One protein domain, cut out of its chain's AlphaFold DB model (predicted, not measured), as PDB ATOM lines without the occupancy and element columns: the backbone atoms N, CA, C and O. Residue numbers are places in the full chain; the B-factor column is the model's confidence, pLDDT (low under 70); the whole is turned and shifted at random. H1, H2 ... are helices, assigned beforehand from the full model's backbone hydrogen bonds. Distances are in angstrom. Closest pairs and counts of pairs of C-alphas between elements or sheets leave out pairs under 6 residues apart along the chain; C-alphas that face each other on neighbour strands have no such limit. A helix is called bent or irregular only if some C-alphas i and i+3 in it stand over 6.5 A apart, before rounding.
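Overview. This is residues 38 to 78, 107 to 165 and 187 to 241 of the 964 residues of an uncharacterized protein of Smittium megazygosporum (UniProt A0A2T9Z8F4). One long helix, H1, slants away from a slender bundle of three helices, H2, H3 and H4, which run up and down side by side; H1 comes near the bundle only close to the beginning of H2. H4 runs on well past its partners, and after a long link the short H5 folds back near its later part. The printed part has 155 residues with five named helices, in the order H1, H2, H3, H4, H5, and no named strand; the class is all helix. The whole is extended, with a radius of gyration of the C-alphas of 24.0 A, and spans 90 by 41 by 24 A.

Arrangement. H1, residues 38 to 78, is close to but not clearly touching H2, residues 107 to 137; their closest C-alphas, those of Ser 66 and Leu 111, are 7.8 A apart. Their lines stand at a steep tilt of 43 degrees, opposite ways. H2 and H3, residues 142 to 165, form a helical hairpin with a shallow tilt of 19 degrees, opposite ways. They touch through residues 123 to 137 of H2 and 144 to 155 of H3, closest at the C-alphas of Ala 134 and Ser 145, 4.3 A apart. H4, residues 187 to 224, touches H2 with residues 189 to 204 alone, closest at the C-alphas of Ile 124 and Ala 193, 6.6 A apart; they run the same way at a shallow tilt of 2 degrees. H4 touches H3 with residues 190 to 208 alone, closest at the C-alphas of Tyr 156 and Ile 197, 6.8 A apart, opposite ways at a shallow tilt of 22 degrees. H5, residues 237 to 241, is close to but not clearly touching H4; the closest C-alphas, those of Gln 216 and Met 240, are 6.7 A apart. H1 is apart from H3, H4 and H5. In H1, H2, H3, H4 and H5 every O i to N i+4 pair is within hydrogen-bond range.

Along the chain. H1 measures 58.0 A from C-alpha 38 at (167.358, 225.146, 213.370) to C-alpha 78 at (151.542, 169.409, 210.555). H2 measures 44.9 A, H3 34.2 A and H4 54.3 A. H4 is neither bent nor irregular, but only just: C-alphas 221 and 224 are 6.1 A apart. H5 ends with C-alpha 241 at (195.045, 217.913, 184.417).

Size, cuts and confidence. The two C-alphas farthest apart, those of Leu 78 and Glu 230, are 90.6 A apart. Residues 38 to 58 and 71 to 78 of H1 stand free, as do residues 226 to 231. Residues 79 to 106 and 166 to 186 are not printed; the gaps between C-alphas are 18.5 A from 78 to 107 and 12.9 A from 165 to 187. The link from H2 to H3 is tight, and that from H4 to H5 is long. Mean pLDDT of the printed part is 71.2; 74 residues are under 70, among them 38 to 78, 107 to 117 and 226 to 235.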
ATOM      1  N   LEU A  38     166.463 226.269 213.108       48.09
ATOM      2  CA  LEU A  38     167.358 225.146 213.370       48.09
ATOM      3  C   LEU A  38     166.800 224.242 214.468       48.09
ATOM      4  O   LEU A  38     166.805 223.035 214.277       48.09
ATOM      5  N   GLN A  39     166.232 224.791 215.539       57.03
ATOM      6  CA  GLN A  39     165.552 224.072 216.613       57.03
ATOM      7  C   GLN A  39     164.306 223.374 216.085       57.03
ATOM      8  O   GLN A  39     164.108 222.205 216.375       57.03
ATOM      9  N   ILE A  40     163.504 224.006 215.225       65.06
ATOM     10  CA  ILE A  40     162.363 223.369 214.552       65.06
ATOM     11  C   ILE A  40     162.847 222.247 213.632       65.06
ATOM     12  O   ILE A  40     162.255 221.169 213.634       65.06
ATOM     13  N   LYS A  41     163.926 222.447 212.865       54.69
ATOM     14  CA  LYS A  41     164.526 221.389 212.031       54.69
ATOM     15  C   LYS A  41     165.093 220.250 212.873       54.69
ATOM     16  O   LYS A  41     164.937 219.097 212.489       54.69
ATOM     17  N   LEU A  42     165.699 220.548 214.018       56.25
ATOM     18  CA  LEU A  42     166.292 219.579 214.937       56.25
ATOM     19  C   LEU A  42     165.205 218.829 215.712       56.25
ATOM     20  O   LEU A  42     165.286 217.616 215.845       56.25
ATOM     21  N   LYS A  43     164.114 219.501 216.089       67.81
ATOM     22  CA  LYS A  43     162.906 218.911 216.676       67.81
ATOM     23  C   LYS A  43     162.158 218.058 215.655       67.81
ATOM     24  O   LYS A  43     161.737 216.969 216.007       67.81
ATOM     25  N   LYS A  44     162.067 218.478 214.386       59.03
ATOM     26  CA  LYS A  44     161.546 217.650 213.279       59.03
ATOM     27  C   LYS A  44     162.446 216.450 212.991       59.03
ATOM     28  O   LYS A  44     161.924 215.366 212.780       59.03
ATOM     29  N   LYS A  45     163.773 216.613 213.017       55.59
ATOM     30  CA  LYS A  45     164.743 215.517 212.863       55.59
ATOM     31  C   LYS A  45     164.652 214.528 214.026       55.59
ATOM     32  O   LYS A  45     164.645 213.331 213.785       55.59
ATOM     33  N   ASN A  46     164.542 215.017 215.259       56.12
ATOM     34  CA  ASN A  46     164.396 214.190 216.456       56.12
ATOM     35  C   ASN A  46     163.025 213.518 216.507       56.12
ATOM     36  O   ASN A  46     162.956 212.351 216.852       56.12
ATOM     37  N   LEU A  47     161.959 214.206 216.091       57.38
ATOM     38  CA  LEU A  47     160.631 213.618 215.933       57.38
ATOM     39  C   LEU A  47     160.644 212.543 214.845       57.38
ATOM     40  O   LEU A  47     160.083 211.483 215.060       57.38
ATOM     41  N   ALA A  48     161.325 212.772 213.719       45.47
ATOM     42  CA  ALA A  48     161.480 211.776 212.662       45.47
ATOM     43  C   ALA A  48     162.338 210.580 213.112       45.47
ATOM     44  O   ALA A  48     162.018 209.450 212.771       45.47
ATOM     45  N   LEU A  49     163.395 210.806 213.903       46.62
ATOM     46  CA  LEU A  49     164.205 209.744 214.517       46.62
ATOM     47  C   LEU A  49     163.413 208.960 215.564       46.62
ATOM     48  O   LEU A  49     163.513 207.743 215.609       46.62
ATOM     49  N   GLN A  50     162.603 209.638 216.374       56.66
ATOM     50  CA  GLN A  50     161.739 209.006 217.362       56.66
ATOM     51  C   GLN A  50     160.623 208.214 216.679       56.66
ATOM     52  O   GLN A  50     160.423 207.060 217.012       56.66
ATOM     53  N   GLN A  51     159.991 208.770 215.644       50.19
ATOM     54  CA  GLN A  51     159.035 208.056 214.794       50.19
ATOM     55  C   GLN A  51     159.676 206.859 214.088       50.19
ATOM     56  O   GLN A  51     159.026 205.830 213.951       50.19
ATOM     57  N   LEU A  52     160.938 206.968 213.657       44.28
ATOM     58  CA  LEU A  52     161.684 205.853 213.075       44.28
ATOM     59  C   LEU A  52     161.932 204.754 214.115       44.28
ATOM     60  O   LEU A  52     161.750 203.581 213.801       44.28
ATOM     61  N   GLU A  53     162.293 205.116 215.345       50.34
ATOM     62  CA  GLU A  53     162.596 204.145 216.399       50.34
ATOM     63  C   GLU A  53     161.333 203.534 217.022       50.34
ATOM     64  O   GLU A  53     161.316 202.336 217.315       50.34
ATOM     65  N   ASP A  54     160.244 204.300 217.099       55.00
ATOM     66  CA  ASP A  54     158.888 203.839 217.414       55.00
ATOM     67  C   ASP A  54     158.377 202.893 216.317       55.00
ATOM     68  O   ASP A  54     157.853 201.817 216.602       55.00
ATOM     69  N   PHE A  55     158.600 203.230 215.042       50.84
ATOM     70  CA  PHE A  55     158.270 202.354 213.918       50.84
ATOM     71  C   PHE A  55     159.098 201.066 213.945       50.84
ATOM     72  O   PHE A  55     158.570 199.986 213.695       50.84
ATOM     73  N   LYS A  56     160.384 201.147 214.293       50.00
ATOM     74  CA  LYS A  56     161.289 199.995 214.382       50.00
ATOM     75  C   LYS A  56     160.940 199.079 215.555       50.00
ATOM     76  O   LYS A  56     160.971 197.860 215.397       50.00
ATOM     77  N   THR A  57     160.563 199.634 216.709       56.94
ATOM     78  CA  THR A  57     160.089 198.849 217.864       56.94
ATOM     79  C   THR A  57     158.715 198.242 217.613       56.94
ATOM     80  O   THR A  57     158.521 197.059 217.901       56.94
ATOM     81  N   GLN A  58     157.790 198.993 217.011       52.31
ATOM     82  CA  GLN A  58     156.486 198.478 216.599       52.31
ATOM     83  C   GLN A  58     156.643 197.356 215.563       52.31
ATOM     84  O   GLN A  58     156.065 196.285 215.724       52.31
ATOM     85  N   PHE A  59     157.523 197.535 214.578       52.22
ATOM     86  CA  PHE A  59     157.844 196.508 213.591       52.22
ATOM     87  C   PHE A  59     158.453 195.256 214.227       52.22
ATOM     88  O   PHE A  59     158.108 194.144 213.836       52.22
ATOM     89  N   GLN A  60     159.343 195.403 215.210       49.41
ATOM     90  CA  GLN A  60     159.927 194.250 215.893       49.41
ATOM     91  C   GLN A  60     158.866 193.474 216.686       49.41
ATOM     92  O   GLN A  60     158.853 192.244 216.657       49.41
ATOM     93  N   LYS A  61     157.936 194.188 217.327       60.88
ATOM     94  CA  LYS A  61     156.793 193.596 218.026       60.88
ATOM     95  C   LYS A  61     155.858 192.864 217.060       60.88
ATOM     96  O   LYS A  61     155.497 191.719 217.324       60.88
ATOM     97  N   ASP A  62     155.530 193.478 215.926       49.22
ATOM     98  CA  ASP A  62     154.673 192.880 214.896       49.22
ATOM     99  C   ASP A  62     155.351 191.671 214.239       49.22
ATOM    100  O   ASP A  62     154.719 190.642 214.018       49.22
ATOM    101  N   LYS A  63     156.670 191.731 214.027       50.97
ATOM    102  CA  LYS A  63     157.483 190.601 213.566       50.97
ATOM    103  C   LYS A  63     157.430 189.421 214.538       50.97
ATOM    104  O   LYS A  63     157.294 188.285 214.085       50.97
ATOM    105  N   ASP A  64     157.535 189.660 215.843       55.22
ATOM    106  CA  ASP A  64     157.478 188.598 216.856       55.22
ATOM    107  C   ASP A  64     156.069 187.990 216.976       55.22
ATOM    108  O   ASP A  64     155.930 186.776 217.158       55.22
ATOM    109  N   VAL A  65     155.020 188.808 216.817       60.53
ATOM    110  CA  VAL A  65     153.620 188.353 216.747       60.53
ATOM    111  C   VAL A  65     153.394 187.500 215.498       60.53
ATOM    112  O   VAL A  65     152.963 186.354 215.618       60.53
ATOM    113  N   SER A  66     153.795 187.981 214.321       46.97
ATOM    114  CA  SER A  66     153.667 187.224 213.074       46.97
ATOM    115  C   SER A  66     154.517 185.950 213.071       46.97
ATOM    116  O   SER A  66     154.095 184.936 212.523       46.97
ATOM    117  N   LEU A  67     155.693 185.930 213.711       49.97
ATOM    118  CA  LEU A  67     156.484 184.701 213.875       49.97
ATOM    119  C   LEU A  67     155.768 183.671 214.762       49.97
ATOM    120  O   LEU A  67     155.816 182.475 214.457       49.97
ATOM    121  N   LYS A  68     155.074 184.105 215.822       59.75
ATOM    122  CA  LYS A  68     154.224 183.222 216.640       59.75
ATOM    123  C   LYS A  68     153.022 182.697 215.856       59.75
ATOM    124  O   LYS A  68     152.731 181.505 215.942       59.75
ATOM    125  N   GLU A  69     152.378 183.537 215.054       52.84
ATOM    126  CA  GLU A  69     151.256 183.141 214.191       52.84
ATOM    127  C   GLU A  69     151.697 182.160 213.097       52.84
ATOM    128  O   GLU A  69     151.074 181.118 212.929       52.84
ATOM    129  N   ILE A  70     152.837 182.391 212.435       49.22
ATOM    130  CA  ILE A  70     153.427 181.439 211.474       49.22
ATOM    131  C   ILE A  70     153.753 180.100 212.146       49.22
ATOM    132  O   ILE A  70     153.576 179.043 211.539       49.22
ATOM    133  N   SER A  71     154.239 180.125 213.389       54.66
ATOM    134  CA  SER A  71     154.541 178.908 214.156       54.66
ATOM    135  C   SER A  71     153.267 178.126 214.495       54.66
ATOM    136  O   SER A  71     153.254 176.903 214.370       54.66
ATOM    137  N   SER A  72     152.188 178.832 214.845       53.88
ATOM    138  CA  SER A  72     150.843 178.279 215.053       53.88
ATOM    139  C   SER A  72     150.267 177.677 213.763       53.88
ATOM    140  O   SER A  72     149.850 176.521 213.743       53.88
ATOM    141  N   VAL A  73     150.356 178.396 212.641       53.69
ATOM    142  CA  VAL A  73     149.890 177.917 211.331       53.69
ATOM    143  C   VAL A  73     150.698 176.702 210.862       53.69
ATOM    144  O   VAL A  73     150.113 175.743 210.368       53.69
ATOM    145  N   ARG A  74     152.024 176.678 211.068       51.59
ATOM    146  CA  ARG A  74     152.863 175.495 210.791       51.59
ATOM    147  C   ARG A  74     152.500 174.296 211.668       51.59
ATOM    148  O   ARG A  74     152.538 173.175 211.170       51.59
ATOM    149  N   ALA A  75     152.156 174.519 212.936       57.44
ATOM    150  CA  ALA A  75     151.696 173.459 213.831       57.44
ATOM    151  C   ALA A  75     150.362 172.862 213.354       57.44
ATOM    152  O   ALA A  75     150.254 171.642 213.249       57.44
ATOM    153  N   ASN A  76     149.412 173.709 212.946       54.19
ATOM    154  CA  ASN A  76     148.120 173.279 212.399       54.19
ATOM    155  C   ASN A  76     148.277 172.524 211.064       54.19
ATOM    156  O   ASN A  76     147.587 171.539 210.812       54.19
ATOM    157  N   LEU A  77     149.223 172.934 210.212       51.28
ATOM    158  CA  LEU A  77     149.499 172.275 208.929       51.28
ATOM    159  C   LEU A  77     150.117 170.872 209.120       51.28
ATOM    160  O   LEU A  77     149.742 169.938 208.417       51.28
ATOM    161  N   LEU A  78     150.983 170.705 210.130       53.38
ATOM    162  CA  LEU A  78     151.542 169.409 210.555       53.38
ATOM    163  C   LEU A  78     150.507 168.479 211.211       53.38
ATOM    164  O   LEU A  78     150.703 167.263 211.240       53.38
ATOM    165  N   ASP A 107     145.519 186.907 206.002       58.59
ATOM    166  CA  ASP A 107     146.770 186.841 206.763       58.59
ATOM    167  C   ASP A 107     147.988 186.595 205.857       58.59
ATOM    168  O   ASP A 107     149.056 187.178 206.071       58.59
ATOM    169  N   PHE A 108     147.836 185.808 204.787       58.81
ATOM    170  CA  PHE A 108     148.886 185.623 203.780       58.81
ATOM    171  C   PHE A 108     149.169 186.919 203.000       58.81
ATOM    172  O   PHE A 108     150.331 187.233 202.726       58.81
ATOM    173  N   GLU A 109     148.137 187.713 202.696       60.38
ATOM    174  CA  GLU A 109     148.274 189.037 202.076       60.38
ATOM    175  C   GLU A 109     148.992 190.035 202.997       60.38
ATOM    176  O   GLU A 109     149.932 190.708 202.559       60.38
ATOM    177  N   LYS A 110     148.650 190.080 204.293       63.50
ATOM    178  CA  LYS A 110     149.376 190.901 205.284       63.50
ATOM    179  C   LYS A 110     150.845 190.496 205.399       63.50
ATOM    180  O   LYS A 110     151.726 191.359 205.429       63.50
ATOM    181  N   LEU A 111     151.132 189.193 205.413       64.12
ATOM    182  CA  LEU A 111     152.500 188.682 205.484       64.12
ATOM    183  C   LEU A 111     153.316 189.044 204.235       64.12
ATOM    184  O   LEU A 111     154.496 189.394 204.333       64.12
ATOM    185  N   HIS A 112     152.682 189.006 203.063       61.44
ATOM    186  CA  HIS A 112     153.284 189.434 201.804       61.44
ATOM    187  C   HIS A 112     153.617 190.938 201.807       61.44
ATOM    188  O   HIS A 112     154.721 191.327 201.409       61.44
ATOM    189  N   ILE A 113     152.712 191.789 202.308       64.19
ATOM    190  CA  ILE A 113     152.931 193.241 202.467       64.19
ATOM    191  C   ILE A 113     154.113 193.519 203.407       64.19
ATOM    192  O   ILE A 113     154.998 194.312 203.077       64.19
ATOM    193  N   LEU A 114     154.177 192.844 204.560       63.56
ATOM    194  CA  LEU A 114     155.270 193.011 205.527       63.56
ATOM    195  C   LEU A 114     156.622 192.550 204.969       63.56
ATOM    196  O   LEU A 114     157.640 193.210 205.191       63.56
ATOM    197  N   LYS A 115     156.640 191.451 204.206       66.38
ATOM    198  CA  LYS A 115     157.848 190.971 203.522       66.38
ATOM    199  C   LYS A 115     158.335 191.976 202.471       66.38
ATOM    200  O   LYS A 115     159.508 192.332 202.483       66.38
ATOM    201  N   THR A 116     157.423 192.510 201.658       65.19
ATOM    202  CA  THR A 116     157.728 193.540 200.647       65.19
ATOM    203  C   THR A 116     158.269 194.821 201.293       65.19
ATOM    204  O   THR A 116     159.273 195.370 200.846       65.19
ATOM    205  N   ALA A 117     157.666 195.275 202.399       65.38
ATOM    206  CA  ALA A 117     158.137 196.448 203.139       65.38
ATOM    207  C   ALA A 117     159.544 196.250 203.731       65.38
ATOM    208  O   ALA A 117     160.365 197.167 203.685       65.38
ATOM    209  N   LYS A 118     159.849 195.051 204.248       70.94
ATOM    210  CA  LYS A 118     161.194 194.696 204.719       70.94
ATOM    211  C   LYS A 118     162.220 194.748 203.584       70.94
ATOM    212  O   LYS A 118     163.306 195.286 203.782       70.94
ATOM    213  N   ASP A 119     161.880 194.212 202.415       68.25
ATOM    214  CA  ASP A 119     162.781 194.199 201.259       68.25
ATOM    215  C   ASP A 119     163.055 195.626 200.744       68.25
ATOM    216  O   ASP A 119     164.206 195.966 200.469       68.25
ATOM    217  N   ILE A 120     162.041 196.504 200.723       71.19
ATOM    218  CA  ILE A 120     162.205 197.938 200.410       71.19
ATOM    219  C   ILE A 120     163.132 198.628 201.425       71.19
ATOM    220  O   ILE A 120     164.028 199.376 201.030       71.19
ATOM    221  N   LEU A 121     162.968 198.364 202.725       72.31
ATOM    222  CA  LEU A 121     163.824 198.945 203.766       72.31
ATOM    223  C   LEU A 121     165.282 198.489 203.647       72.31
ATOM    224  O   LEU A 121     166.178 199.310 203.809       72.31
ATOM    225  N   LEU A 122     165.532 197.222 203.303       75.44
ATOM    226  CA  LEU A 122     166.889 196.724 203.050       75.44
ATOM    227  C   LEU A 122     167.546 197.418 201.849       75.44
ATOM    228  O   LEU A 122     168.751 197.666 201.860       75.44
ATOM    229  N   VAL A 123     166.766 197.748 200.813       79.50
ATOM    230  CA  VAL A 123     167.256 198.540 199.676       79.50
ATOM    231  C   VAL A 123     167.600 199.965 200.115       79.50
ATOM    232  O   VAL A 123     168.668 200.457 199.753       79.50
ATOM    233  N   ILE A 124     166.742 200.611 200.912       78.44
ATOM    234  CA  ILE A 124     166.986 201.960 201.455       78.44
ATOM    235  C   ILE A 124     168.252 201.983 202.321       78.44
ATOM    236  O   ILE A 124     169.099 202.850 202.117       78.44
ATOM    237  N   ASP A 125     168.398 201.025 203.237       79.31
ATOM    238  CA  ASP A 125     169.554 200.899 204.135       79.31
ATOM    239  C   ASP A 125     170.849 200.736 203.331       79.31
ATOM    240  O   ASP A 125     171.789 201.517 203.467       79.31
ATOM    241  N   LYS A 126     170.835 199.839 202.338       84.06
ATOM    242  CA  LYS A 126     171.968 199.636 201.430       84.06
ATOM    243  C   LYS A 126     172.316 200.879 200.603       84.06
ATOM    244  O   LYS A 126     173.494 201.142 200.365       84.06
ATOM    245  N   VAL A 127     171.323 201.630 200.122       85.75
ATOM    246  CA  VAL A 127     171.553 202.894 199.396       85.75
ATOM    247  C   VAL A 127     172.118 203.962 200.331       85.75
ATOM    248  O   VAL A 127     172.967 204.750 199.912       85.75
ATOM    249  N   ASN A 128     171.689 203.985 201.590       85.06
ATOM    250  CA  ASN A 128     172.218 204.897 202.592       85.06
ATOM    251  C   ASN A 128     173.683 204.574 202.931       85.06
ATOM    252  O   ASN A 128     174.504 205.489 202.907       85.06
ATOM    253  N   ASP A 129     174.025 203.298 203.128       85.12
ATOM    254  CA  ASP A 129     175.400 202.829 203.360       85.12
ATOM    255  C   ASP A 129     176.323 203.161 202.185       85.12
ATOM    256  O   ASP A 129     177.388 203.754 202.361       85.12
ATOM    257  N   LEU A 130     175.897 202.834 200.959       86.50
ATOM    258  CA  LEU A 130     176.637 203.196 199.747       86.50
ATOM    259  C   LEU A 130     176.768 204.713 199.604       86.50
ATOM    260  O   LEU A 130     177.789 205.201 199.127       86.50
ATOM    261  N   GLY A 131     175.749 205.461 200.027       84.69
ATOM    262  CA  GLY A 131     175.778 206.912 200.022       84.69
ATOM    263  C   GLY A 131     176.778 207.485 201.023       84.69
ATOM    264  O   GLY A 131     177.504 208.405 200.668       84.69
ATOM    265  N   GLN A 132     176.857 206.944 202.240       87.56
ATOM    266  CA  GLN A 132     177.869 207.343 203.226       87.56
ATOM    267  C   GLN A 132     179.276 206.991 202.744       87.56
ATOM    268  O   GLN A 132     180.158 207.848 202.753       87.56
ATOM    269  N   LYS A 133     179.452 205.775 202.221       88.62
ATOM    270  CA  LYS A 133     180.710 205.328 201.623       88.62
ATOM    271  C   LYS A 133     181.165 206.253 200.490       88.62
ATOM    272  O   LYS A 133     182.312 206.683 200.486       88.62
ATOM    273  N   ALA A 134     180.258 206.629 199.584       87.38
ATOM    274  CA  ALA A 134     180.563 207.569 198.505       87.38
ATOM    275  C   ALA A 134     181.034 208.934 199.035       87.38
ATOM    276  O   ALA A 134     181.903 209.562 198.432       87.38
ATOM    277  N   GLU A 135     180.471 209.410 200.148       87.38
ATOM    278  CA  GLU A 135     180.857 210.684 200.761       87.38
ATOM    279  C   GLU A 135     182.228 210.634 201.443       87.38
ATOM    280  O   GLU A 135     182.956 211.627 201.405       87.38
ATOM    281  N   GLU A 136     182.578 209.509 202.068       86.56
ATOM    282  CA  GLU A 136     183.900 209.286 202.658       86.56
ATOM    283  C   GLU A 136     184.975 209.157 201.580       86.56
ATOM    284  O   GLU A 136     186.016 209.807 201.666       86.56
ATOM    285  N   GLU A 137     184.685 208.384 200.534       87.75
ATOM    286  CA  GLU A 137     185.565 208.176 199.386       87.75
ATOM    287  C   GLU A 137     185.851 209.474 198.629       87.75
ATOM    288  O   GLU A 137     186.992 209.706 198.236       87.75
ATOM    289  N   LEU A 138     184.855 210.361 198.502       87.44
ATOM    290  CA  LEU A 138     185.006 211.648 197.816       87.44
ATOM    291  C   LEU A 138     186.078 212.546 198.451       87.44
ATOM    292  O   LEU A 138     186.623 213.410 197.774       87.44
ATOM    293  N   ARG A 139     186.390 212.364 199.742       79.19
ATOM    294  CA  ARG A 139     187.475 213.112 200.403       79.19
ATOM    295  C   ARG A 139     188.862 212.711 199.905       79.19
ATOM    296  O   ARG A 139     189.802 213.472 200.104       79.19
ATOM    297  N   LEU A 140     188.991 211.513 199.339       77.38
ATOM    298  CA  LEU A 140     190.254 210.947 198.880       77.38
ATOM    299  C   LEU A 140     190.386 211.075 197.362       77.38
ATOM    300  O   LEU A 140     191.388 211.596 196.882       77.38
ATOM    301  N   ASP A 141     189.385 210.596 196.620       78.38
ATOM    302  CA  ASP A 141     189.368 210.597 195.157       78.38
ATOM    303  C   ASP A 141     187.922 210.497 194.636       78.38
ATOM    304  O   ASP A 141     187.023 209.933 195.269       78.38
ATOM    305  N   ILE A 142     187.688 211.027 193.444       83.06
ATOM    306  CA  ILE A 142     186.385 210.992 192.791       83.06
ATOM    307  C   ILE A 142     186.067 209.634 192.172       83.06
ATOM    308  O   ILE A 142     184.894 209.271 192.107       83.06
ATOM    309  N   TYR A 143     187.070 208.862 191.740       82.88
ATOM    310  CA  TYR A 143     186.842 207.561 191.101       82.88
ATOM    311  C   TYR A 143     186.111 206.562 192.015       82.88
ATOM    312  O   TYR A 143     185.080 206.029 191.590       82.88
ATOM    313  N   PRO A 144     186.561 206.320 193.265       82.69
ATOM    314  CA  PRO A 144     185.862 205.413 194.175       82.69
ATOM    315  C   PRO A 144     184.451 205.920 194.512       82.69
ATOM    316  O   PRO A 144     183.480 205.166 194.421       82.69
ATOM    317  N   SER A 145     184.310 207.229 194.759       86.19
ATOM    318  CA  SER A 145     183.012 207.863 195.028       86.19
ATOM    319  C   SER A 145     182.026 207.690 193.862       86.19
ATOM    320  O   SER A 145     180.865 207.312 194.062       86.19
ATOM    321  N   ALA A 146     182.501 207.876 192.626       84.56
ATOM    322  CA  ALA A 146     181.722 207.657 191.414       84.56
ATOM    323  C   ALA A 146     181.270 206.197 191.294       84.56
ATOM    324  O   ALA A 146     180.118 205.935 190.952       84.56
ATOM    325  N   GLN A 147     182.137 205.233 191.618       85.62
ATOM    326  CA  GLN A 147     181.790 203.811 191.596       85.62
ATOM    327  C   GLN A 147     180.669 203.479 192.591       85.62
ATOM    328  O   GLN A 147     179.714 202.776 192.241       85.62
ATOM    329  N   SER A 148     180.737 204.032 193.802       86.12
ATOM    330  CA  SER A 148     179.674 203.910 194.806       86.12
ATOM    331  C   SER A 148     178.354 204.526 194.316       86.12
ATOM    332  O   SER A 148     177.291 203.915 194.472       86.12
ATOM    333  N   LEU A 149     178.403 205.664 193.618       86.88
ATOM    334  CA  LEU A 149     177.232 206.262 192.972       86.88
ATOM    335  C   LEU A 149     176.670 205.395 191.831       86.88
ATOM    336  O   LEU A 149     175.458 205.193 191.765       86.88
ATOM    337  N   PHE A 150     177.511 204.820 190.965       85.12
ATOM    338  CA  PHE A 150     177.056 203.917 189.897       85.12
ATOM    339  C   PHE A 150     176.387 202.653 190.446       85.12
ATOM    340  O   PHE A 150     175.434 202.145 189.843       85.12
ATOM    341  N   HIS A 151     176.810 202.161 191.613       84.50
ATOM    342  CA  HIS A 151     176.098 201.086 192.304       84.50
ATOM    343  C   HIS A 151     174.700 201.521 192.754       84.50
ATOM    344  O   HIS A 151     173.743 200.774 192.538       84.50
ATOM    345  N   ILE A 152     174.551 202.729 193.305       85.94
ATOM    346  CA  ILE A 152     173.237 203.288 193.666       85.94
ATOM    347  C   ILE A 152     172.359 203.451 192.416       85.94
ATOM    348  O   ILE A 152     171.196 203.053 192.436       85.94
ATOM    349  N   LEU A 153     172.916 203.943 191.306       85.25
ATOM    350  CA  LEU A 153     172.208 204.056 190.024       85.25
ATOM    351  C   LEU A 153     171.762 202.689 189.487       85.25
ATOM    352  O   LEU A 153     170.653 202.557 188.976       85.25
ATOM    353  N   THR A 154     172.587 201.653 189.648       84.50
ATOM    354  CA  THR A 154     172.238 200.275 189.263       84.50
ATOM    355  C   THR A 154     171.103 199.724 190.127       84.50
ATOM    356  O   THR A 154     170.207 199.054 189.611       84.50
ATOM    357  N   ILE A 155     171.121 200.002 191.435       83.06
ATOM    358  CA  ILE A 155     170.039 199.630 192.356       83.06
ATOM    359  C   ILE A 155     168.750 200.342 191.952       83.06
ATOM    360  O   ILE A 155     167.725 199.683 191.808       83.06
ATOM    361  N   TYR A 156     168.815 201.650 191.699       84.25
ATOM    362  CA  TYR A 156     167.681 202.444 191.238       84.25
ATOM    363  C   TYR A 156     167.090 201.894 189.936       84.25
ATOM    364  O   TYR A 156     165.889 201.655 189.852       84.25
ATOM    365  N   PHE A 157     167.936 201.618 188.942       78.88
ATOM    366  CA  PHE A 157     167.498 201.089 187.653       78.88
ATOM    367  C   PHE A 157     166.793 199.734 187.795       78.88
ATOM    368  O   PHE A 157     165.719 199.534 187.230       78.88
ATOM    369  N   LYS A 158     167.346 198.824 188.608       77.25
ATOM    370  CA  LYS A 158     166.708 197.534 188.913       77.25
ATOM    371  C   LYS A 158     165.388 197.711 189.665       77.25
ATOM    372  O   LYS A 158     164.431 197.006 189.368       77.25
ATOM    373  N   PHE A 159     165.331 198.649 190.607       75.69
ATOM    374  CA  PHE A 159     164.131 198.933 191.394       75.69
ATOM    375  C   PHE A 159     162.984 199.439 190.506       75.69
ATOM    376  O   PHE A 159     161.894 198.876 190.533       75.69
ATOM    377  N   VAL A 160     163.266 200.404 189.624       73.50
ATOM    378  CA  VAL A 160     162.296 200.953 188.659       73.50
ATOM    379  C   VAL A 160     161.860 199.914 187.619       73.50
ATOM    380  O   VAL A 160     160.692 199.873 187.239       73.50
ATOM    381  N   GLN A 161     162.761 199.039 187.156       69.44
ATOM    382  CA  GLN A 161     162.388 197.945 186.248       69.44
ATOM    383  C   GLN A 161     161.399 196.966 186.891       69.44
ATOM    384  O   GLN A 161     160.449 196.551 186.231       69.44
ATOM    385  N   ILE A 162     161.602 196.616 188.163       67.62
ATOM    386  CA  ILE A 162     160.703 195.725 188.907       67.62
ATOM    387  C   ILE A 162     159.341 196.398 189.129       67.62
ATOM    388  O   ILE A 162     158.305 195.752 188.958       67.62
ATOM    389  N   GLU A 163     159.327 197.697 189.443       65.19
ATOM    390  CA  GLU A 163     158.099 198.483 189.626       65.19
ATOM    391  C   GLU A 163     157.274 198.553 188.324       65.19
ATOM    392  O   GLU A 163     156.074 198.285 188.334       65.19
ATOM    393  N   ASN A 164     157.932 198.776 187.179       60.53
ATOM    394  CA  ASN A 164     157.284 198.821 185.861       60.53
ATOM    395  C   ASN A 164     156.813 197.442 185.355       60.53
ATOM    396  O   ASN A 164     155.799 197.355 184.666       60.53
ATOM    397  N   GLN A 165     157.518 196.354 185.685       54.28
ATOM    398  CA  GLN A 165     157.105 194.983 185.335       54.28
ATOM    399  C   GLN A 165     155.912 194.491 186.168       54.28
ATOM    400  O   GLN A 165     155.164 193.626 185.717       54.28
ATOM    401  N   SER A 187     152.307 200.272 196.723       56.31
ATOM    402  CA  SER A 187     152.692 201.270 195.709       56.31
ATOM    403  C   SER A 187     153.154 202.590 196.333       56.31
ATOM    404  O   SER A 187     154.141 203.170 195.894       56.31
ATOM    405  N   GLU A 188     152.521 203.029 197.424       58.28
ATOM    406  CA  GLU A 188     152.891 204.272 198.107       58.28
ATOM    407  C   GLU A 188     154.260 204.146 198.799       58.28
ATOM    408  O   GLU A 188     155.116 205.023 198.679       58.28
ATOM    409  N   LYS A 189     154.523 203.006 199.454       63.66
ATOM    410  CA  LYS A 189     155.824 202.703 200.077       63.66
ATOM    411  C   LYS A 189     156.947 202.554 199.044       63.66
ATOM    412  O   LYS A 189     158.060 203.017 199.301       63.66
ATOM    413  N   ALA A 190     156.665 201.953 197.887       64.25
ATOM    414  CA  ALA A 190     157.606 201.890 196.767       64.25
ATOM    415  C   ALA A 190     157.919 203.294 196.224       64.25
ATOM    416  O   ALA A 190     159.090 203.640 196.075       64.25
ATOM    417  N   LEU A 191     156.904 204.153 196.080       67.19
ATOM    418  CA  LEU A 191     157.061 205.544 195.652       67.19
ATOM    419  C   LEU A 191     157.942 206.364 196.613       67.19
ATOM    420  O   LEU A 191     158.778 207.155 196.166       67.19
ATOM    421  N   PHE A 192     157.801 206.173 197.932       71.88
ATOM    422  CA  PHE A 192     158.682 206.802 198.927       71.88
ATOM    423  C   PHE A 192     160.138 206.343 198.787       71.88
ATOM    424  O   PHE A 192     161.044 207.180 198.830       71.88
ATOM    425  N   ALA A 193     160.369 205.044 198.580       72.69
ATOM    426  CA  ALA A 193     161.711 204.504 198.361       72.69
ATOM    427  C   ALA A 193     162.331 205.075 197.077       72.69
ATOM    428  O   ALA A 193     163.464 205.558 197.097       72.69
ATOM    429  N   THR A 194     161.560 205.112 195.987       77.44
ATOM    430  CA  THR A 194     161.961 205.702 194.703       77.44
ATOM    431  C   THR A 194     162.373 207.168 194.884       77.44
ATOM    432  O   THR A 194     163.474 207.545 194.478       77.44
ATOM    433  N   ARG A 195     161.567 207.984 195.580       80.38
ATOM    434  CA  ARG A 195     161.887 209.398 195.873       80.38
ATOM    435  C   ARG A 195     163.123 209.575 196.761       80.38
ATOM    436  O   ARG A 195     163.908 210.501 196.539       80.38
ATOM    437  N   PHE A 196     163.310 208.710 197.760       84.12
ATOM    438  CA  PHE A 196     164.499 208.721 198.620       84.12
ATOM    439  C   PHE A 196     165.773 208.445 197.814       84.12
ATOM    440  O   PHE A 196     166.735 209.212 197.896       84.12
ATOM    441  N   ILE A 197     165.761 207.393 196.988       81.81
ATOM    442  CA  ILE A 197     166.906 207.018 196.151       81.81
ATOM    443  C   ILE A 197     167.217 208.141 195.148       81.81
ATOM    444  O   ILE A 197     168.375 208.543 195.034       81.81
ATOM    445  N   GLN A 198     166.196 208.717 194.501       85.94
ATOM    446  CA  GLN A 198     166.344 209.880 193.613       85.94
ATOM    447  C   GLN A 198     167.009 211.064 194.326       85.94
ATOM    448  O   GLN A 198     167.982 211.628 193.828       85.94
ATOM    449  N   SER A 199     166.534 211.405 195.526       84.38
ATOM    450  CA  SER A 199     167.074 212.519 196.313       84.38
ATOM    451  C   SER A 199     168.535 212.287 196.704       84.38
ATOM    452  O   SER A 199     169.347 213.212 196.643       84.38
ATOM    453  N   LYS A 200     168.898 211.047 197.068       86.75
ATOM    454  CA  LYS A 200     170.282 210.693 197.413       86.75
ATOM    455  C   LYS A 200     171.204 210.757 196.193       86.75
ATOM    456  O   LYS A 200     172.308 211.280 196.318       86.75
ATOM    457  N   ILE A 201     170.743 210.303 195.025       88.06
ATOM    458  CA  ILE A 201     171.469 210.419 193.749       88.06
ATOM    459  C   ILE A 201     171.758 211.892 193.420       88.06
ATOM    460  O   ILE A 201     172.916 212.239 193.195       88.06
ATOM    461  N   ILE A 202     170.736 212.760 193.448       88.38
ATOM    462  CA  ILE A 202     170.883 214.203 193.168       88.38
ATOM    463  C   ILE A 202     171.891 214.834 194.132       88.38
ATOM    464  O   ILE A 202     172.785 215.574 193.718       88.38
ATOM    465  N   TYR A 203     171.760 214.532 195.425       89.69
ATOM    466  CA  TYR A 203     172.645 215.067 196.452       89.69
ATOM    467  C   TYR A 203     174.110 214.654 196.234       89.69
ATOM    468  O   TYR A 203     174.994 215.510 196.287       89.69
ATOM    469  N   LEU A 204     174.374 213.370 195.967       88.75
ATOM    470  CA  LEU A 204     175.733 212.866 195.742       88.75
ATOM    471  C   LEU A 204     176.341 213.443 194.462       88.75
ATOM    472  O   LEU A 204     177.478 213.911 194.502       88.75
ATOM    473  N   TRP A 205     175.574 213.494 193.368       91.06
ATOM    474  CA  TRP A 205     176.024 214.098 192.113       91.06
ATOM    475  C   TRP A 205     176.429 215.563 192.314       91.06
ATOM    476  O   TRP A 205     177.544 215.959 191.974       91.06
ATOM    477  N   LYS A 206     175.569 216.350 192.975       90.88
ATOM    478  CA  LYS A 206     175.852 217.753 193.302       90.88
ATOM    479  C   LYS A 206     177.094 217.904 194.181       90.88
ATOM    480  O   LYS A 206     177.878 218.830 193.990       90.88
ATOM    481  N   LYS A 207     177.297 217.003 195.145       90.50
ATOM    482  CA  LYS A 207     178.473 217.020 196.027       90.50
ATOM    483  C   LYS A 207     179.767 216.723 195.263       90.50
ATOM    484  O   LYS A 207     180.758 217.402 195.508       90.50
ATOM    485  N   MET A 208     179.743 215.778 194.321       90.19
ATOM    486  CA  MET A 208     180.887 215.463 193.455       90.19
ATOM    487  C   MET A 208     181.240 216.623 192.516       90.19
ATOM    488  O   MET A 208     182.407 216.999 192.435       90.19
ATOM    489  N   ILE A 209     180.246 217.237 191.861       92.44
ATOM    490  CA  ILE A 209     180.466 218.429 191.023       92.44
ATOM    491  C   ILE A 209     181.045 219.573 191.860       92.44
ATOM    492  O   ILE A 209     182.058 220.153 191.487       92.44
ATOM    493  N   ASN A 210     180.467 219.855 193.032       91.62
ATOM    494  CA  ASN A 210     180.969 220.904 193.921       91.62
ATOM    495  C   ASN A 210     182.398 220.641 194.413       91.62
ATOM    496  O   ASN A 210     183.147 221.594 194.605       91.62
ATOM    497  N   PHE A 211     182.769 219.379 194.644       91.38
ATOM    498  CA  PHE A 211     184.140 219.008 194.988       91.38
ATOM    499  C   PHE A 211     185.096 219.370 193.848       91.38
ATOM    500  O   PHE A 211     186.033 220.126 194.075       91.38
ATOM    501  N   LEU A 212     184.799 218.944 192.615       91.56
ATOM    502  CA  LEU A 212     185.614 219.261 191.437       91.56
ATOM    503  C   LEU A 212     185.732 220.772 191.185       91.56
ATOM    504  O   LEU A 212     186.834 221.264 190.946       91.56
ATOM    505  N   VAL A 213     184.613 221.502 191.268       92.62
ATOM    506  CA  VAL A 213     184.579 222.965 191.108       92.62
ATOM    507  C   VAL A 213     185.478 223.635 192.145       92.62
ATOM    508  O   VAL A 213     186.325 224.444 191.778       92.62
ATOM    509  N   LYS A 214     185.350 223.270 193.428       91.31
ATOM    510  CA  LYS A 214     186.170 223.844 194.505       91.31
ATOM    511  C   LYS A 214     187.649 223.507 194.357       91.31
ATOM    512  O   LYS A 214     188.472 224.403 194.493       91.31
ATOM    513  N   SER A 215     187.987 222.258 194.035       89.75
ATOM    514  CA  SER A 215     189.380 221.850 193.826       89.75
ATOM    515  C   SER A 215     190.032 222.619 192.675       89.75
ATOM    516  O   SER A 215     191.172 223.056 192.797       89.75
ATOM    517  N   GLN A 216     189.304 222.841 191.576       91.12
ATOM    518  CA  GLN A 216     189.795 223.675 190.481       91.12
ATOM    519  C   GLN A 216     189.920 225.153 190.898       91.12
ATOM    520  O   GLN A 216     190.947 225.776 190.621       91.12
ATOM    521  N   GLU A 217     188.913 225.723 191.574       89.81
ATOM    522  CA  GLU A 217     188.954 227.111 192.062       89.81
ATOM    523  C   GLU A 217     190.146 227.362 193.007       89.81
ATOM    524  O   GLU A 217     190.777 228.416 192.919       89.81
ATOM    525  N   GLU A 218     190.464 226.416 193.895       88.25
ATOM    526  CA  GLU A 218     191.593 226.505 194.831       88.25
ATOM    527  C   GLU A 218     192.942 226.563 194.106       88.25
ATOM    528  O   GLU A 218     193.786 227.392 194.456       88.25
ATOM    529  N   ILE A 219     193.138 225.751 193.060       86.81
ATOM    530  CA  ILE A 219     194.363 225.788 192.244       86.81
ATOM    531  C   ILE A 219     194.481 227.135 191.523       86.81
ATOM    532  O   ILE A 219     195.527 227.783 191.586       86.81
ATOM    533  N   ILE A 220     193.398 227.591 190.886       86.31
ATOM    534  CA  ILE A 220     193.394 228.844 190.120       86.31
ATOM    535  C   ILE A 220     193.702 230.039 191.031       86.31
ATOM    536  O   ILE A 220     194.590 230.838 190.728       86.31
ATOM    537  N   LYS A 221     193.004 230.155 192.168       81.44
ATOM    538  CA  LYS A 221     193.200 231.259 193.120       81.44
ATOM    539  C   LYS A 221     194.554 231.196 193.816       81.44
ATOM    540  O   LYS A 221     195.163 232.237 194.026       81.44
ATOM    541  N   GLY A 222     195.003 230.001 194.193       73.44
ATOM    542  CA  GLY A 222     196.225 229.811 194.968       73.44
ATOM    543  C   GLY A 222     197.502 230.040 194.166       73.44
ATOM    544  O   GLY A 222     198.469 230.555 194.724       73.44
ATOM    545  N   TYR A 223     197.503 229.703 192.871       69.00
ATOM    546  CA  TYR A 223     198.740 229.609 192.087       69.00
ATOM    547  C   TYR A 223     198.727 230.400 190.778       69.00
ATOM    548  O   TYR A 223     199.792 230.774 190.295       69.00
ATOM    549  N   TRP A 224     197.562 230.609 190.155       72.88
ATOM    550  CA  TRP A 224     197.503 231.104 188.771       72.88
ATOM    551  C   TRP A 224     197.058 232.568 188.682       72.88
ATOM    552  O   TRP A 224     197.466 233.273 187.763       72.88
ATOM    553  N   LEU A 225     196.275 233.048 189.655       73.94
ATOM    554  CA  LEU A 225     195.822 234.445 189.736       73.94
ATOM    555  C   LEU A 225     196.504 235.256 190.860       73.94
ATOM    556  O   LEU A 225     196.289 236.462 190.943       73.94
ATOM    557  N   SER A 226     197.327 234.625 191.706       65.38
ATOM    558  CA  SER A 226     197.889 235.192 192.947       65.38
ATOM    559  C   SER A 226     199.283 235.832 192.834       65.38
ATOM    560  O   SER A 226     199.693 236.503 193.779       65.38
ATOM    561  N   SER A 227     200.023 235.655 191.730       55.94
ATOM    562  CA  SER A 227     201.406 236.152 191.594       55.94
ATOM    563  C   SER A 227     201.566 237.289 190.569       55.94
ATOM    564  O   SER A 227     200.899 237.328 189.532       55.94
ATOM    565  N   GLU A 228     202.461 238.237 190.880       55.47
ATOM    566  CA  GLU A 228     202.894 239.325 189.982       55.47
ATOM    567  C   GLU A 228     203.960 238.882 188.962       55.47
ATOM    568  O   GLU A 228     204.305 239.655 188.069       55.47
ATOM    569  N   ASP A 229     204.450 237.643 189.061       48.09
ATOM    570  CA  ASP A 229     205.485 237.103 188.180       48.09
ATOM    571  C   ASP A 229     204.939 236.872 186.763       48.09
ATOM    572  O   ASP A 229     204.115 235.993 186.498       48.09
ATOM    573  N   GLU A 230     205.450 237.664 185.825       49.19
ATOM    574  CA  GLU A 230     205.233 237.508 184.395       49.19
ATOM    575  C   GLU A 230     205.671 236.110 183.907       49.19
ATOM    576  O   GLU A 230     206.790 235.660 184.148       49.19
ATOM    577  N   LYS A 231     204.802 235.461 183.118       48.72
ATOM    578  CA  LYS A 231     205.149 234.374 182.179       48.72
ATOM    579  C   LYS A 231     205.662 233.054 182.779       48.72
ATOM    580  O   LYS A 231     206.508 232.399 182.168       48.72
ATOM    581  N   LYS A 232     205.135 232.586 183.913       54.19
ATOM    582  CA  LYS A 232     205.323 231.175 184.302       54.19
ATOM    583  C   LYS A 232     204.171 230.314 183.794       54.19
ATOM    584  O   LYS A 232     203.004 230.641 183.978       54.19
ATOM    585  N   TYR A 233     204.526 229.197 183.158       62.56
ATOM    586  CA  TYR A 233     203.590 228.104 182.912       62.56
ATOM    587  C   TYR A 233     202.940 227.711 184.247       62.56
ATOM    588  O   TYR A 233     203.664 227.663 185.246       62.56
ATOM    589  N   PRO A 234     201.631 227.426 184.308       67.62
ATOM    590  CA  PRO A 234     200.965 227.377 185.601       67.62
ATOM    591  C   PRO A 234     201.488 226.259 186.524       67.62
ATOM    592  O   PRO A 234     201.616 225.101 186.114       67.62
ATOM    593  N   GLU A 235     201.799 226.602 187.782       69.50
ATOM    594  CA  GLU A 235     202.245 225.645 188.810       69.50
ATOM    595  C   GLU A 235     201.127 224.637 189.149       69.50
ATOM    596  O   GLU A 235     199.950 224.931 188.971       69.50
ATOM    597  N   ARG A 236     201.456 223.419 189.606       82.00
ATOM    598  CA  ARG A 236     200.471 222.326 189.834       82.00
ATOM    599  C   ARG A 236     199.635 221.924 188.604       82.00
ATOM    600  O   ARG A 236     198.545 221.364 188.730       82.00
ATOM    601  N   LYS A 237     200.174 222.119 187.395       81.00
ATOM    602  CA  LYS A 237     199.594 221.651 186.121       81.00
ATOM    603  C   LYS A 237     199.069 220.209 186.180       81.00
ATOM    604  O   LYS A 237     197.983 219.933 185.683       81.00
ATOM    605  N   GLU A 238     199.834 219.277 186.746       85.00
ATOM    606  CA  GLU A 238     199.460 217.854 186.772       85.00
ATOM    607  C   GLU A 238     198.210 217.589 187.623       85.00
ATOM    608  O   GLU A 238     197.339 216.820 187.208       85.00
ATOM    609  N   GLU A 239     198.082 218.278 188.760       86.56
ATOM    610  CA  GLU A 239     196.890 218.229 189.613       86.56
ATOM    611  C   GLU A 239     195.671 218.757 188.848       86.56
ATOM    612  O   GLU A 239     194.635 218.092 188.791       86.56
ATOM    613  N   MET A 240     195.823 219.896 188.162       87.38
ATOM    614  CA  MET A 240     194.772 220.457 187.311       87.38
ATOM    615  C   MET A 240     194.363 219.488 186.194       87.38
ATOM    616  O   MET A 240     193.179 219.228 186.000       87.38
ATOM    617  N   ILE A 241     195.323 218.895 185.477       88.69
ATOM    618  CA  ILE A 241     195.045 217.913 184.417       88.69
ATOM    619  C   ILE A 241     194.280 216.705 184.969       88.69
ATOM    620  O   ILE A 241     193.383 216.193 184.296       88.69
TER     621      ILE A 241